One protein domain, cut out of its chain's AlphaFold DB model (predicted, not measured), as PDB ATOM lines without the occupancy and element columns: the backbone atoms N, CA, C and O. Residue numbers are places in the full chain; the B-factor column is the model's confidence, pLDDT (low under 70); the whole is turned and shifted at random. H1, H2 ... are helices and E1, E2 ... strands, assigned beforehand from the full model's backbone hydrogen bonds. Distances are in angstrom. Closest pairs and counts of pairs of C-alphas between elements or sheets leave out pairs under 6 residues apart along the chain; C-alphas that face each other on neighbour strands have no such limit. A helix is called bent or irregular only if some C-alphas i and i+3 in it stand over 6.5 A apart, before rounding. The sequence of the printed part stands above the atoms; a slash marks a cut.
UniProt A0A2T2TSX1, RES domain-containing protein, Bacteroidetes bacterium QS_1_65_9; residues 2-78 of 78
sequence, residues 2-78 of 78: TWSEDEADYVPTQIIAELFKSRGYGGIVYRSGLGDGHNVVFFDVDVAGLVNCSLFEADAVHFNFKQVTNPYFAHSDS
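What this domain is: This is residues 2 to 78 of the 78 residues of the protein "RES domain-containing protein" of Bacteroidetes bacterium QS_1_65_9 (UniProt A0A2T2TSX1). There is little regular structure here: a small head, the hairpin E1 and E2 with residues 16 to 21 of H1 near it, and a long tail, whose residues 48 to 60 and 64 to 78 stick out. Of 77 printed residues, 28 are in named elements, in order H1, E1, E2; the class is mixed, the sheet antiparallel. The whole is extended, radius of gyration of the C-alphas 21.3 A, spans 71 by 40 by 23 A.

Where its parts are: Find E1, residues 27 to 31, from C-alpha 27 at (5.735, -112.239, -55.135), 13.9 A long; E2, residues 38 to 42, runs 13.0 A. H1, residues 5 to 22, runs 27.0 A from C-alpha 5 at (12.995, -112.362, -79.842), with a kink of 30 degrees near residue 13; it is irregular, only just: C-alphas 9 and 12 are 6.8 A apart.

How they stand to each other: In the hairpin E1 and E2, antiparallel at 166 degrees, find N 28 and O 41 within hydrogen-bond range, 2.8 A. The closest C-alphas of H1 and E1 are Lys 21 and Gly 27, 7.2 A; H1 and E2 are apart. In H1, 12 of 14 O i to N i+4 pairs are within range.

The domain as a whole: The farthest C-alphas, Gly 24 and Ser 78, are 72.1 A apart. The printed part has no cut and no long link; pLDDT is under 70 at residues 2 to 8 and 77 to 78.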
ATOM      1  N   THR A   2      15.242-121.304 -83.710       49.16
ATOM      2  CA  THR A   2      15.273-119.846 -83.563       49.16
ATOM      3  C   THR A   2      14.186-119.489 -82.563       49.16
ATOM      4  O   THR A   2      13.007-119.656 -82.867       49.16
ATOM      5  N   TRP A   3      14.592-119.102 -81.359       65.56
ATOM      6  CA  TRP A   3      13.700-118.491 -80.379       65.56
ATOM      7  C   TRP A   3      13.108-117.226 -81.003       65.56
ATOM      8  O   TRP A   3      13.809-116.528 -81.742       65.56
ATOM      9  N   SER A   4      11.827-116.953 -80.761       68.25
ATOM     10  CA  SER A   4      11.304-115.614 -81.056       68.25
ATOM     11  C   SER A   4      12.025-114.610 -80.150       68.25
ATOM     12  O   SER A   4      12.382-114.966 -79.026       68.25
ATOM     13  N   GLU A   5      12.299-113.395 -80.634       59.91
ATOM     14  CA  GLU A   5      12.995-112.362 -79.842       59.91
ATOM     15  C   GLU A   5      12.297-112.131 -78.489       59.91
ATOM     16  O   GLU A   5      12.969-112.037 -77.465       59.91
ATOM     17  N   ASP A   6      10.962-112.219 -78.468       62.72
ATOM     18  CA  ASP A   6      10.151-112.147 -77.251       62.72
ATOM     19  C   ASP A   6      10.553-113.210 -76.211       62.72
ATOM     20  O   ASP A   6      10.729-112.918 -75.032       62.72
ATOM     21  N   GLU A   7      10.741-114.462 -76.626       63.88
ATOM     22  CA  GLU A   7      11.018-115.575 -75.711       63.88
ATOM     23  C   GLU A   7      12.403-115.456 -75.060       63.88
ATOM     24  O   GLU A   7      12.567-115.790 -73.886       63.88
ATOM     25  N   ALA A   8      13.391-114.918 -75.783       69.81
ATOM     26  CA  ALA A   8      14.731-114.687 -75.250       69.81
ATOM     27  C   ALA A   8      14.749-113.594 -74.163       69.81
ATOM     28  O   ALA A   8      15.461-113.738 -73.165       69.81
ATOM     29  N   ASP A   9      13.932-112.550 -74.318       76.62
ATOM     30  CA  ASP A   9      13.866-111.421 -73.385       76.62
ATOM     31  C   ASP A   9      13.138-111.769 -72.073       76.62
ATOM     32  O   ASP A   9      13.426-111.192 -71.018       76.62
ATOM     33  N   TYR A  10      12.237-112.760 -72.090       79.88
ATOM     34  CA  TYR A  10      11.496-113.181 -70.895       79.88
ATOM     35  C   TYR A  10      12.211-114.230 -70.034       79.88
ATOM     36  O   TYR A  10      11.937-114.299 -68.829       79.88
ATOM     37  N   VAL A  11      13.148-115.009 -70.589       88.00
ATOM     38  CA  VAL A  11      13.891-116.049 -69.847       88.00
ATOM     39  C   VAL A  11      14.557-115.506 -68.570       88.00
ATOM     40  O   VAL A  11      14.370-116.110 -67.508       88.00
ATOM     41  N   PRO A  12      15.281-114.368 -68.587       89.25
ATOM     42  CA  PRO A  12      15.895-113.831 -67.371       89.25
ATOM     43  C   PRO A  12      14.870-113.504 -66.278       89.25
ATOM     44  O   PRO A  12      15.068-113.853 -65.113       89.25
ATOM     45  N   THR A  13      13.749-112.881 -66.651       87.62
ATOM     46  CA  THR A  13      12.682-112.505 -65.713       87.62
ATOM     47  C   THR A  13      12.034-113.739 -65.083       87.62
ATOM     48  O   THR A  13      11.788-113.755 -63.876       87.62
ATOM     49  N   GLN A  14      11.820-114.801 -65.864       89.50
ATOM     50  CA  GLN A  14      11.285-116.071 -65.368       89.50
ATOM     51  C   GLN A  14      12.230-116.757 -64.377       89.50
ATOM     52  O   GLN A  14      11.790-117.196 -63.316       89.50
ATOM     53  N   ILE A  15      13.532-116.804 -64.676       93.50
ATOM     54  CA  ILE A  15      14.529-117.397 -63.771       93.50
ATOM     55  C   ILE A  15      14.543-116.658 -62.427       93.50
ATOM     56  O   ILE A  15      14.580-117.288 -61.367       93.50
ATOM     57  N   ILE A  16      14.487-115.325 -62.454       92.38
ATOM     58  CA  ILE A  16      14.428-114.503 -61.242       92.38
ATOM     59  C   ILE A  16      13.143-114.794 -60.453       92.38
ATOM     60  O   ILE A  16      13.206-114.972 -59.234       92.38
ATOM     61  N   ALA A  17      11.996-114.889 -61.129       92.94
ATOM     62  CA  ALA A  17      10.720-115.219 -60.499       92.94
ATOM     63  C   ALA A  17      10.762-116.570 -59.772       92.94
ATOM     64  O   ALA A  17      10.432-116.643 -58.586       92.94
ATOM     65  N   GLU A  18      11.251-117.615 -60.439       93.88
ATOM     66  CA  GLU A  18      11.373-118.956 -59.860       93.88
ATOM     67  C   GLU A  18      12.376-119.005 -58.700       93.88
ATOM     68  O   GLU A  18      12.136-119.675 -57.692       93.88
ATOM     69  N   LEU A  19      13.470-118.238 -58.771       96.12
ATOM     70  CA  LEU A  19      14.409-118.123 -57.657       96.12
ATOM     71  C   LEU A  19      13.715-117.572 -56.407       96.12
ATOM     72  O   LEU A  19      13.816-118.184 -55.344       96.12
ATOM     73  N   PHE A  20      12.999-116.453 -56.506       96.00
ATOM     74  CA  PHE A  20      12.297-115.886 -55.352       96.00
ATOM     75  C   PHE A  20      11.175-116.808 -54.863       96.00
ATOM     76  O   PHE A  20      11.049-117.040 -53.660       96.00
ATOM     77  N   LYS A  21      10.421-117.429 -55.767       95.19
ATOM     78  CA  LYS A  21       9.396-118.408 -55.394       95.19
ATOM     79  C   LYS A  21       9.985-119.579 -54.603       95.19
ATOM     80  O   LYS A  21       9.490-119.901 -53.527       95.19
ATOM     81  N   SER A  22      11.102-120.154 -55.059       96.31
ATOM     82  CA  SER A  22      11.781-121.272 -54.376       96.31
ATOM     83  C   SER A  22      12.327-120.921 -52.986       96.31
ATOM     84  O   SER A  22      12.564-121.806 -52.166       96.31
ATOM     85  N   ARG A  23      12.513-119.628 -52.694       96.31
ATOM     86  CA  ARG A  23      12.944-119.121 -51.383       96.31
ATOM     87  C   ARG A  23      11.778-118.792 -50.446       96.31
ATOM     88  O   ARG A  23      12.030-118.332 -49.337       96.31
ATOM     89  N   GLY A  24      10.536-119.033 -50.866       94.69
ATOM     90  CA  GLY A  24       9.337-118.828 -50.052       94.69
ATOM     91  C   GLY A  24       8.808-117.394 -50.043       94.69
ATOM     92  O   GLY A  24       8.009-117.056 -49.174       94.69
ATOM     93  N   TYR A  25       9.239-116.538 -50.973       95.31
ATOM     94  CA  TYR A  25       8.617-115.222 -51.150       95.31
ATOM     95  C   TYR A  25       7.223-115.374 -51.777       95.31
ATOM     96  O   TYR A  25       6.973-116.345 -52.481       95.31
ATOM     97  N   GLY A  26       6.321-114.415 -51.536       93.62
ATOM     98  CA  GLY A  26       4.951-114.433 -52.080       93.62
ATOM     99  C   GLY A  26       4.782-113.739 -53.438       93.62
ATOM    100  O   GLY A  26       3.721-113.828 -54.051       93.62
ATOM    101  N   GLY A  27       5.810-113.035 -53.915       94.31
ATOM    102  CA  GLY A  27       5.735-112.239 -55.135       94.31
ATOM    103  C   GLY A  27       6.938-111.320 -55.340       94.31
ATOM    104  O   GLY A  27       7.901-111.362 -54.573       94.31
ATOM    105  N   ILE A  28       6.869-110.479 -56.373       94.69
ATOM    106  CA  ILE A  28       7.904-109.512 -56.765       94.69
ATOM    107  C   ILE A  28       7.265-108.147 -57.010       94.69
ATOM    108  O   ILE A  28       6.235-108.045 -57.672       94.69
ATOM    109  N   VAL A  29       7.920-107.091 -56.526       94.56
ATOM    110  CA  VAL A  29       7.595-105.694 -56.843       94.56
ATOM    111  C   VAL A  29       8.754-105.108 -57.639       94.56
ATOM    112  O   VAL A  29       9.906-105.209 -57.216       94.56
ATOM    113  N   TYR A  30       8.471-104.495 -58.785       91.56
ATOM    114  CA  TYR A  30       9.487-103.900 -59.655       91.56
ATOM    115  C   TYR A  30       8.992-102.595 -60.274       91.56
ATOM    116  O   TYR A  30       7.792-102.352 -60.365       91.56
ATOM    117  N   ARG A  31       9.918-101.717 -60.668       92.25
ATOM    118  CA  ARG A  31       9.586-100.420 -61.275       92.25
ATOM    119  C   ARG A  31       8.865-100.628 -62.612       92.25
ATOM    120  O   ARG A  31       9.307-101.446 -63.414       92.25
ATOM    121  N   SER A  32       7.788 -99.881 -62.850       90.06
ATOM    122  CA  SER A  32       7.089 -99.905 -64.139       90.06
ATOM    123  C   SER A  32       7.997 -99.399 -65.265       90.06
ATOM    124  O   SER A  32       8.754 -98.447 -65.085       90.06
ATOM    125  N   GLY A  33       7.927-100.047 -66.430       86.81
ATOM    126  CA  GLY A  33       8.669 -99.636 -67.626       86.81
ATOM    127  C   GLY A  33       7.995 -98.515 -68.425       86.81
ATOM    128  O   GLY A  33       8.653 -97.890 -69.250       86.81
ATOM    129  N   LEU A  34       6.702 -98.258 -68.193       84.12
ATOM    130  CA  LEU A  34       5.900 -97.315 -68.986       84.12
ATOM    131  C   LEU A  34       5.710 -95.950 -68.305       84.12
ATOM    132  O   LEU A  34       5.323 -94.982 -68.952       84.12
ATOM    133  N   GLY A  35       5.981 -95.852 -67.006       82.00
ATOM    134  CA  GLY A  35       5.792 -94.616 -66.260       82.00
ATOM    135  C   GLY A  35       6.151 -94.761 -64.791       82.00
ATOM    136  O   GLY A  35       6.748 -95.753 -64.367       82.00
ATOM    137  N   ASP A  36       5.769 -93.759 -64.009       85.19
ATOM    138  CA  ASP A  36       5.973 -93.784 -62.570       85.19
ATOM    139  C   ASP A  36       5.090 -94.847 -61.909       85.19
ATOM    140  O   ASP A  36       3.914 -95.010 -62.229       85.19
ATOM    141  N   GLY A  37       5.674 -95.577 -60.961       90.31
ATOM    142  CA  GLY A  37       4.985 -96.617 -60.209       90.31
ATOM    143  C   GLY A  37       5.712 -97.954 -60.237       90.31
ATOM    144  O   GLY A  37       6.849 -98.077 -60.701       90.31
ATOM    145  N   HIS A  38       5.038 -98.960 -59.691       93.56
ATOM    146  CA  HIS A  38       5.551-100.317 -59.599       93.56
ATOM    147  C   HIS A  38       4.528-101.301 -60.145       93.56
ATOM    148  O   HIS A  38       3.334-101.177 -59.880       93.56
ATOM    149  N   ASN A  39       5.026-102.306 -60.847       92.12
ATOM    150  CA  ASN A  39       4.276-103.502 -61.157       92.12
ATOM    151  C   ASN A  39       4.477-104.510 -60.022       92.12
ATOM    152  O   ASN A  39       5.559-104.601 -59.431       92.12
ATOM    153  N   VAL A  40       3.426-105.270 -59.728       92.25
ATOM    154  CA  VAL A  40       3.427-106.295 -58.683       92.25
ATOM    155  C   VAL A  40       3.034-107.624 -59.309       92.25
ATOM    156  O   VAL A  40       2.059-107.703 -60.052       92.25
ATOM    157  N   VAL A  41       3.796-108.665 -59.000       91.88
ATOM    158  CA  VAL A  41       3.513-110.051 -59.369       91.88
ATOM    159  C   VAL A  41       3.322-110.838 -58.086       91.88
ATOM    160  O   VAL A  41       4.183-110.791 -57.211       91.88
ATOM    161  N   PHE A  42       2.226-111.583 -57.992       93.88
ATOM    162  CA  PHE A  42       1.998-112.567 -56.937       93.88
ATOM    163  C   PHE A  42       2.283-113.966 -57.485       93.88
ATOM    164  O   PHE A  42       1.924-114.263 -58.623       93.88
ATOM    165  N   PHE A  43       2.934-114.825 -56.700       94.12
ATOM    166  CA  PHE A  43       3.160-116.224 -57.097       94.12
ATOM    167  C   PHE A  43       1.964-117.127 -56.812       94.12
ATOM    168  O   PHE A  43       1.840-118.185 -57.425       94.12
ATOM    169  N   ASP A  44       1.112-116.698 -55.887       93.50
ATOM    170  CA  ASP A  44      -0.184-117.276 -55.580       93.50
ATOM    171  C   ASP A  44      -1.168-116.109 -55.472       93.50
ATOM    172  O   ASP A  44      -0.919-115.169 -54.719       93.50
ATOM    173  N   VAL A  45      -2.229-116.114 -56.277       89.69
ATOM    174  CA  VAL A  45      -3.213-115.021 -56.291       89.69
ATOM    175  C   VAL A  45      -4.274-115.216 -55.208       89.69
ATOM    176  O   VAL A  45      -4.894-114.242 -54.792       89.69
ATOM    177  N   ASP A  46      -4.454-116.446 -54.719       92.31
ATOM    178  CA  ASP A  46      -5.514-116.814 -53.776       92.31
ATOM    179  C   ASP A  46      -5.239-116.273 -52.366       92.31
ATOM    180  O   ASP A  46      -6.147-116.133 -51.546       92.31
ATOM    181  N   VAL A  47      -3.988-115.895 -52.087       89.44
ATOM    182  CA  VAL A  47      -3.609-115.198 -50.847       89.44
ATOM    183  C   VAL A  47      -4.050-113.730 -50.837       89.44
ATOM    184  O   VAL A  47      -4.020-113.092 -49.782       89.44
ATOM    185  N   ALA A  48      -4.437-113.170 -51.987       89.19
ATOM    186  CA  ALA A  48      -4.862-111.784 -52.112       89.19
ATOM    187  C   ALA A  48      -6.394-111.675 -52.084       89.19
ATOM    188  O   ALA A  48      -7.104-112.210 -52.931       89.19
ATOM    189  N   GLY A  49      -6.917-110.915 -51.121       92.19
ATOM    190  CA  GLY A  49      -8.329-110.537 -51.106       92.19
ATOM    191  C   GLY A  49      -8.606-109.389 -52.077       92.19
ATOM    192  O   GLY A  49      -7.926-108.362 -52.036       92.19
ATOM    193  N   LEU A  50      -9.634-109.522 -52.918       90.75
ATOM    194  CA  LEU A  50     -10.085-108.426 -53.774       90.75
ATOM    195  C   LEU A  50     -10.811-107.364 -52.934       90.75
ATOM    196  O   LEU A  50     -11.939-107.576 -52.499       90.75
ATOM    197  N   VAL A  51     -10.168-106.215 -52.719       93.94
ATOM    198  CA  VAL A  51     -10.760-105.088 -51.971       93.94
ATOM    199  C   VAL A  51     -11.540-104.149 -52.893       93.94
ATOM    200  O   VAL A  51     -12.621-103.688 -52.539       93.94
ATOM    201  N   ASN A  52     -10.995-103.853 -54.075       92.44
ATOM    202  CA  ASN A  52     -11.610-102.980 -55.069       92.44
ATOM    203  C   ASN A  52     -11.107-103.344 -56.475       92.44
ATOM    204  O   ASN A  52      -9.949-103.727 -56.634       92.44
ATOM    205  N   CYS A  53     -11.959-103.190 -57.485       92.44
ATOM    206  CA  CYS A  53     -11.614-103.354 -58.893       92.44
ATOM    207  C   CYS A  53     -12.295-102.251 -59.702       92.44
ATOM    208  O   CYS A  53     -13.482-101.978 -59.520       92.44
ATOM    209  N   SER A  54     -11.554-101.594 -60.586       94.75
ATOM    210  CA  SER A  54     -12.087-100.554 -61.467       94.75
ATOM    211  C   SER A  54     -11.437-100.688 -62.837       94.75
ATOM    212  O   SER A  54     -10.244-100.970 -62.935       94.75
ATOM    213  N   LEU A  55     -12.238-100.527 -63.887       94.50
ATOM    214  CA  LEU A  55     -11.759-100.536 -65.262       94.50
ATOM    215  C   LEU A  55     -11.287 -99.130 -65.633       94.50
ATOM    216  O   LEU A  55     -12.008 -98.160 -65.401       94.50
ATOM    217  N   PHE A  56     -10.102 -99.042 -66.225       90.56
ATOM    218  CA  PHE A  56      -9.517 -97.795 -66.700       90.56
ATOM    219  C   PHE A  56      -9.159 -97.930 -68.177       90.56
ATOM    220  O   PHE A  56      -8.702 -98.987 -68.616       90.56
ATOM    221  N   GLU A  57      -9.357 -96.853 -68.925       94.25
ATOM    222  CA  GLU A  57      -8.867 -96.706 -70.291       94.25
ATOM    223  C   GLU A  57      -7.546 -95.929 -70.270       94.25
ATOM    224  O   GLU A  57      -7.347 -95.044 -69.433       94.25
ATOM    225  N   ALA A  58      -6.623 -96.279 -71.167       90.56
ATOM    226  CA  ALA A  58      -5.380 -95.539 -71.319       90.56
ATOM    227  C   ALA A  58      -5.660 -94.194 -72.010       90.56
ATOM    228  O   ALA A  58      -6.041 -94.174 -73.174       90.56
ATOM    229  N   ASP A  59      -5.453 -93.091 -71.290       91.56
ATOM    230  CA  ASP A  59      -5.696 -91.731 -71.795       91.56
ATOM    231  C   ASP A  59      -4.500 -91.193 -72.600       91.56
ATOM    232  O   ASP A  59      -4.612 -90.868 -73.782       91.56
ATOM    233  N   ALA A  60      -3.309 -91.161 -71.991       88.44
ATOM    234  CA  ALA A  60      -2.096 -90.659 -72.634       88.44
ATOM    235  C   ALA A  60      -0.818 -91.290 -72.064       88.44
ATOM    236  O   ALA A  60      -0.765 -91.705 -70.906       88.44
ATOM    237  N   VAL A  61       0.248 -91.300 -72.874       87.00
ATOM    238  CA  VAL A  61       1.616 -91.607 -72.430       87.00
ATOM    239  C   VAL A  61       2.426 -90.313 -72.426       87.00
ATOM    240  O   VAL A  61       2.563 -89.653 -73.456       87.00
ATOM    241  N   HIS A  62       2.969 -89.943 -71.267       84.62
ATOM    242  CA  HIS A  62       3.748 -88.716 -71.105       84.62
ATOM    243  C   HIS A  62       5.247 -88.999 -71.207       84.62
ATOM    244  O   HIS A  62       5.820 -89.683 -70.360       84.62
ATOM    245  N   PHE A  63       5.899 -88.414 -72.211       84.12
ATOM    246  CA  PHE A  63       7.351 -88.456 -72.360       84.12
ATOM    247  C   PHE A  63       7.952 -87.082 -72.080       84.12
ATOM    248  O   PHE A  63       7.522 -86.076 -72.644       84.12
ATOM    249  N   ASN A  64       8.984 -87.047 -71.241       86.38
ATOM    250  CA  ASN A  64       9.764 -85.842 -70.995       86.38
ATOM    251  C   ASN A  64      11.043 -85.893 -71.826       86.38
ATOM    252  O   ASN A  64      11.890 -86.764 -71.625       86.38
ATOM    253  N   PHE A  65      11.201 -84.937 -72.736       85.62
ATOM    254  CA  PHE A  65      12.397 -84.814 -73.561       85.62
ATOM    255  C   PHE A  65      13.253 -83.666 -73.049       85.62
ATOM    256  O   PHE A  65      12.774 -82.553 -72.832       85.62
ATOM    257  N   LYS A  66      14.546 -83.928 -72.882       89.06
ATOM    258  CA  LYS A  66      15.542 -82.893 -72.626       89.06
ATOM    259  C   LYS A  66      16.450 -82.807 -73.837       89.06
ATOM    260  O   LYS A  66      16.900 -83.826 -74.349       89.06
ATOM    261  N   GLN A  67      16.746 -81.593 -74.276       84.44
ATOM    262  CA  GLN A  67      17.746 -81.382 -75.308       84.44
ATOM    263  C   GLN A  67      19.124 -81.830 -74.796       84.44
ATOM    264  O   GLN A  67      19.592 -81.350 -73.764       84.44
ATOM    265  N   VAL A  68      19.762 -82.756 -75.516       85.12
ATOM    266  CA  VAL A  68      21.059 -83.347 -75.134       85.12
ATOM    267  C   VAL A  68      22.225 -82.904 -76.034       85.12
ATOM    268  O   VAL A  68      23.361 -83.272 -75.760       85.12
ATOM    269  N   THR A  69      21.984 -82.103 -77.087       84.81
ATOM    270  CA  THR A  69      23.027 -81.662 -78.044       84.81
ATOM    271  C   THR A  69      22.688 -80.347 -78.780       84.81
ATOM    272  O   THR A  69      21.727 -79.660 -78.425       84.81
ATOM    273  N   ASN A  70      23.495 -79.993 -79.790       77.56
ATOM    274  CA  ASN A  70      23.404 -78.785 -80.607       77.56
ATOM    275  C   ASN A  70      22.023 -78.663 -81.293       77.56
ATOM    276  O   ASN A  70      21.676 -79.529 -82.099       77.56
ATOM    277  N   PRO A  71      21.225 -77.624 -80.984       71.00
ATOM    278  CA  PRO A  71      19.942 -77.402 -81.640       71.00
ATOM    279  C   PRO A  71      20.167 -77.054 -83.113       71.00
ATOM    280  O   PRO A  71      20.952 -76.165 -83.440       71.00
ATOM    281  N   TYR A  72      19.471 -77.751 -84.012       73.19
ATOM    282  CA  TYR A  72      19.434 -77.372 -85.419       73.19
ATOM    283  C   TYR A  72      18.451 -76.210 -85.593       73.19
ATOM    284  O   TYR A  72      17.255 -76.372 -85.352       73.19
ATOM    285  N   PHE A  73      18.950 -75.045 -86.007       76.88
ATOM    286  CA  PHE A  73      18.115 -73.914 -86.402       76.88
ATOM    287  C   PHE A  73      18.030 -73.876 -87.926       76.88
ATOM    288  O   PHE A  73      19.034 -73.657 -88.604       76.88
ATOM    289  N   ALA A  74      16.832 -74.091 -88.470       78.56
ATOM    290  CA  ALA A  74      16.573 -73.806 -89.873       78.56
ATOM    291  C   ALA A  74      16.478 -72.282 -90.033       78.56
ATOM    292  O   ALA A  74      15.523 -71.664 -89.559       78.56
ATOM    293  N   HIS A  75      17.476 -71.668 -90.664       73.44
ATOM    294  CA  HIS A  75      17.335 -70.299 -91.140       73.44
ATOM    295  C   HIS A  75      16.357 -70.314 -92.318       73.44
ATOM    296  O   HIS A  75      16.534 -71.081 -93.263       73.44
ATOM    297  N   SER A  76      15.285 -69.527 -92.226       70.75
ATOM    298  CA  SER A  76      14.460 -69.228 -93.394       70.75
ATOM    299  C   SER A  76      15.176 -68.134 -94.175       70.75
ATOM    300  O   SER A  76      15.357 -67.033 -93.659       70.75
ATOM    301  N   ASP A  77      15.623 -68.462 -95.384       67.19
ATOM    302  CA  ASP A  77      16.140 -67.469 -96.318       67.19
ATOM    303  C   ASP A  77      14.968 -66.587 -96.775       67.19
ATOM    304  O   ASP A  77      13.985 -67.080 -97.339       67.19
ATOM    305  N   SER A  78      15.058 -65.293 -96.472       56.50
ATOM    306  CA  SER A  78      14.167 -64.230 -96.951       56.50
ATOM    307  C   SER A  78      14.848 -63.388 -98.015       56.50
ATOM    308  O   SER A  78      16.030 -63.047 -97.778       56.50
TER     309      SER A  78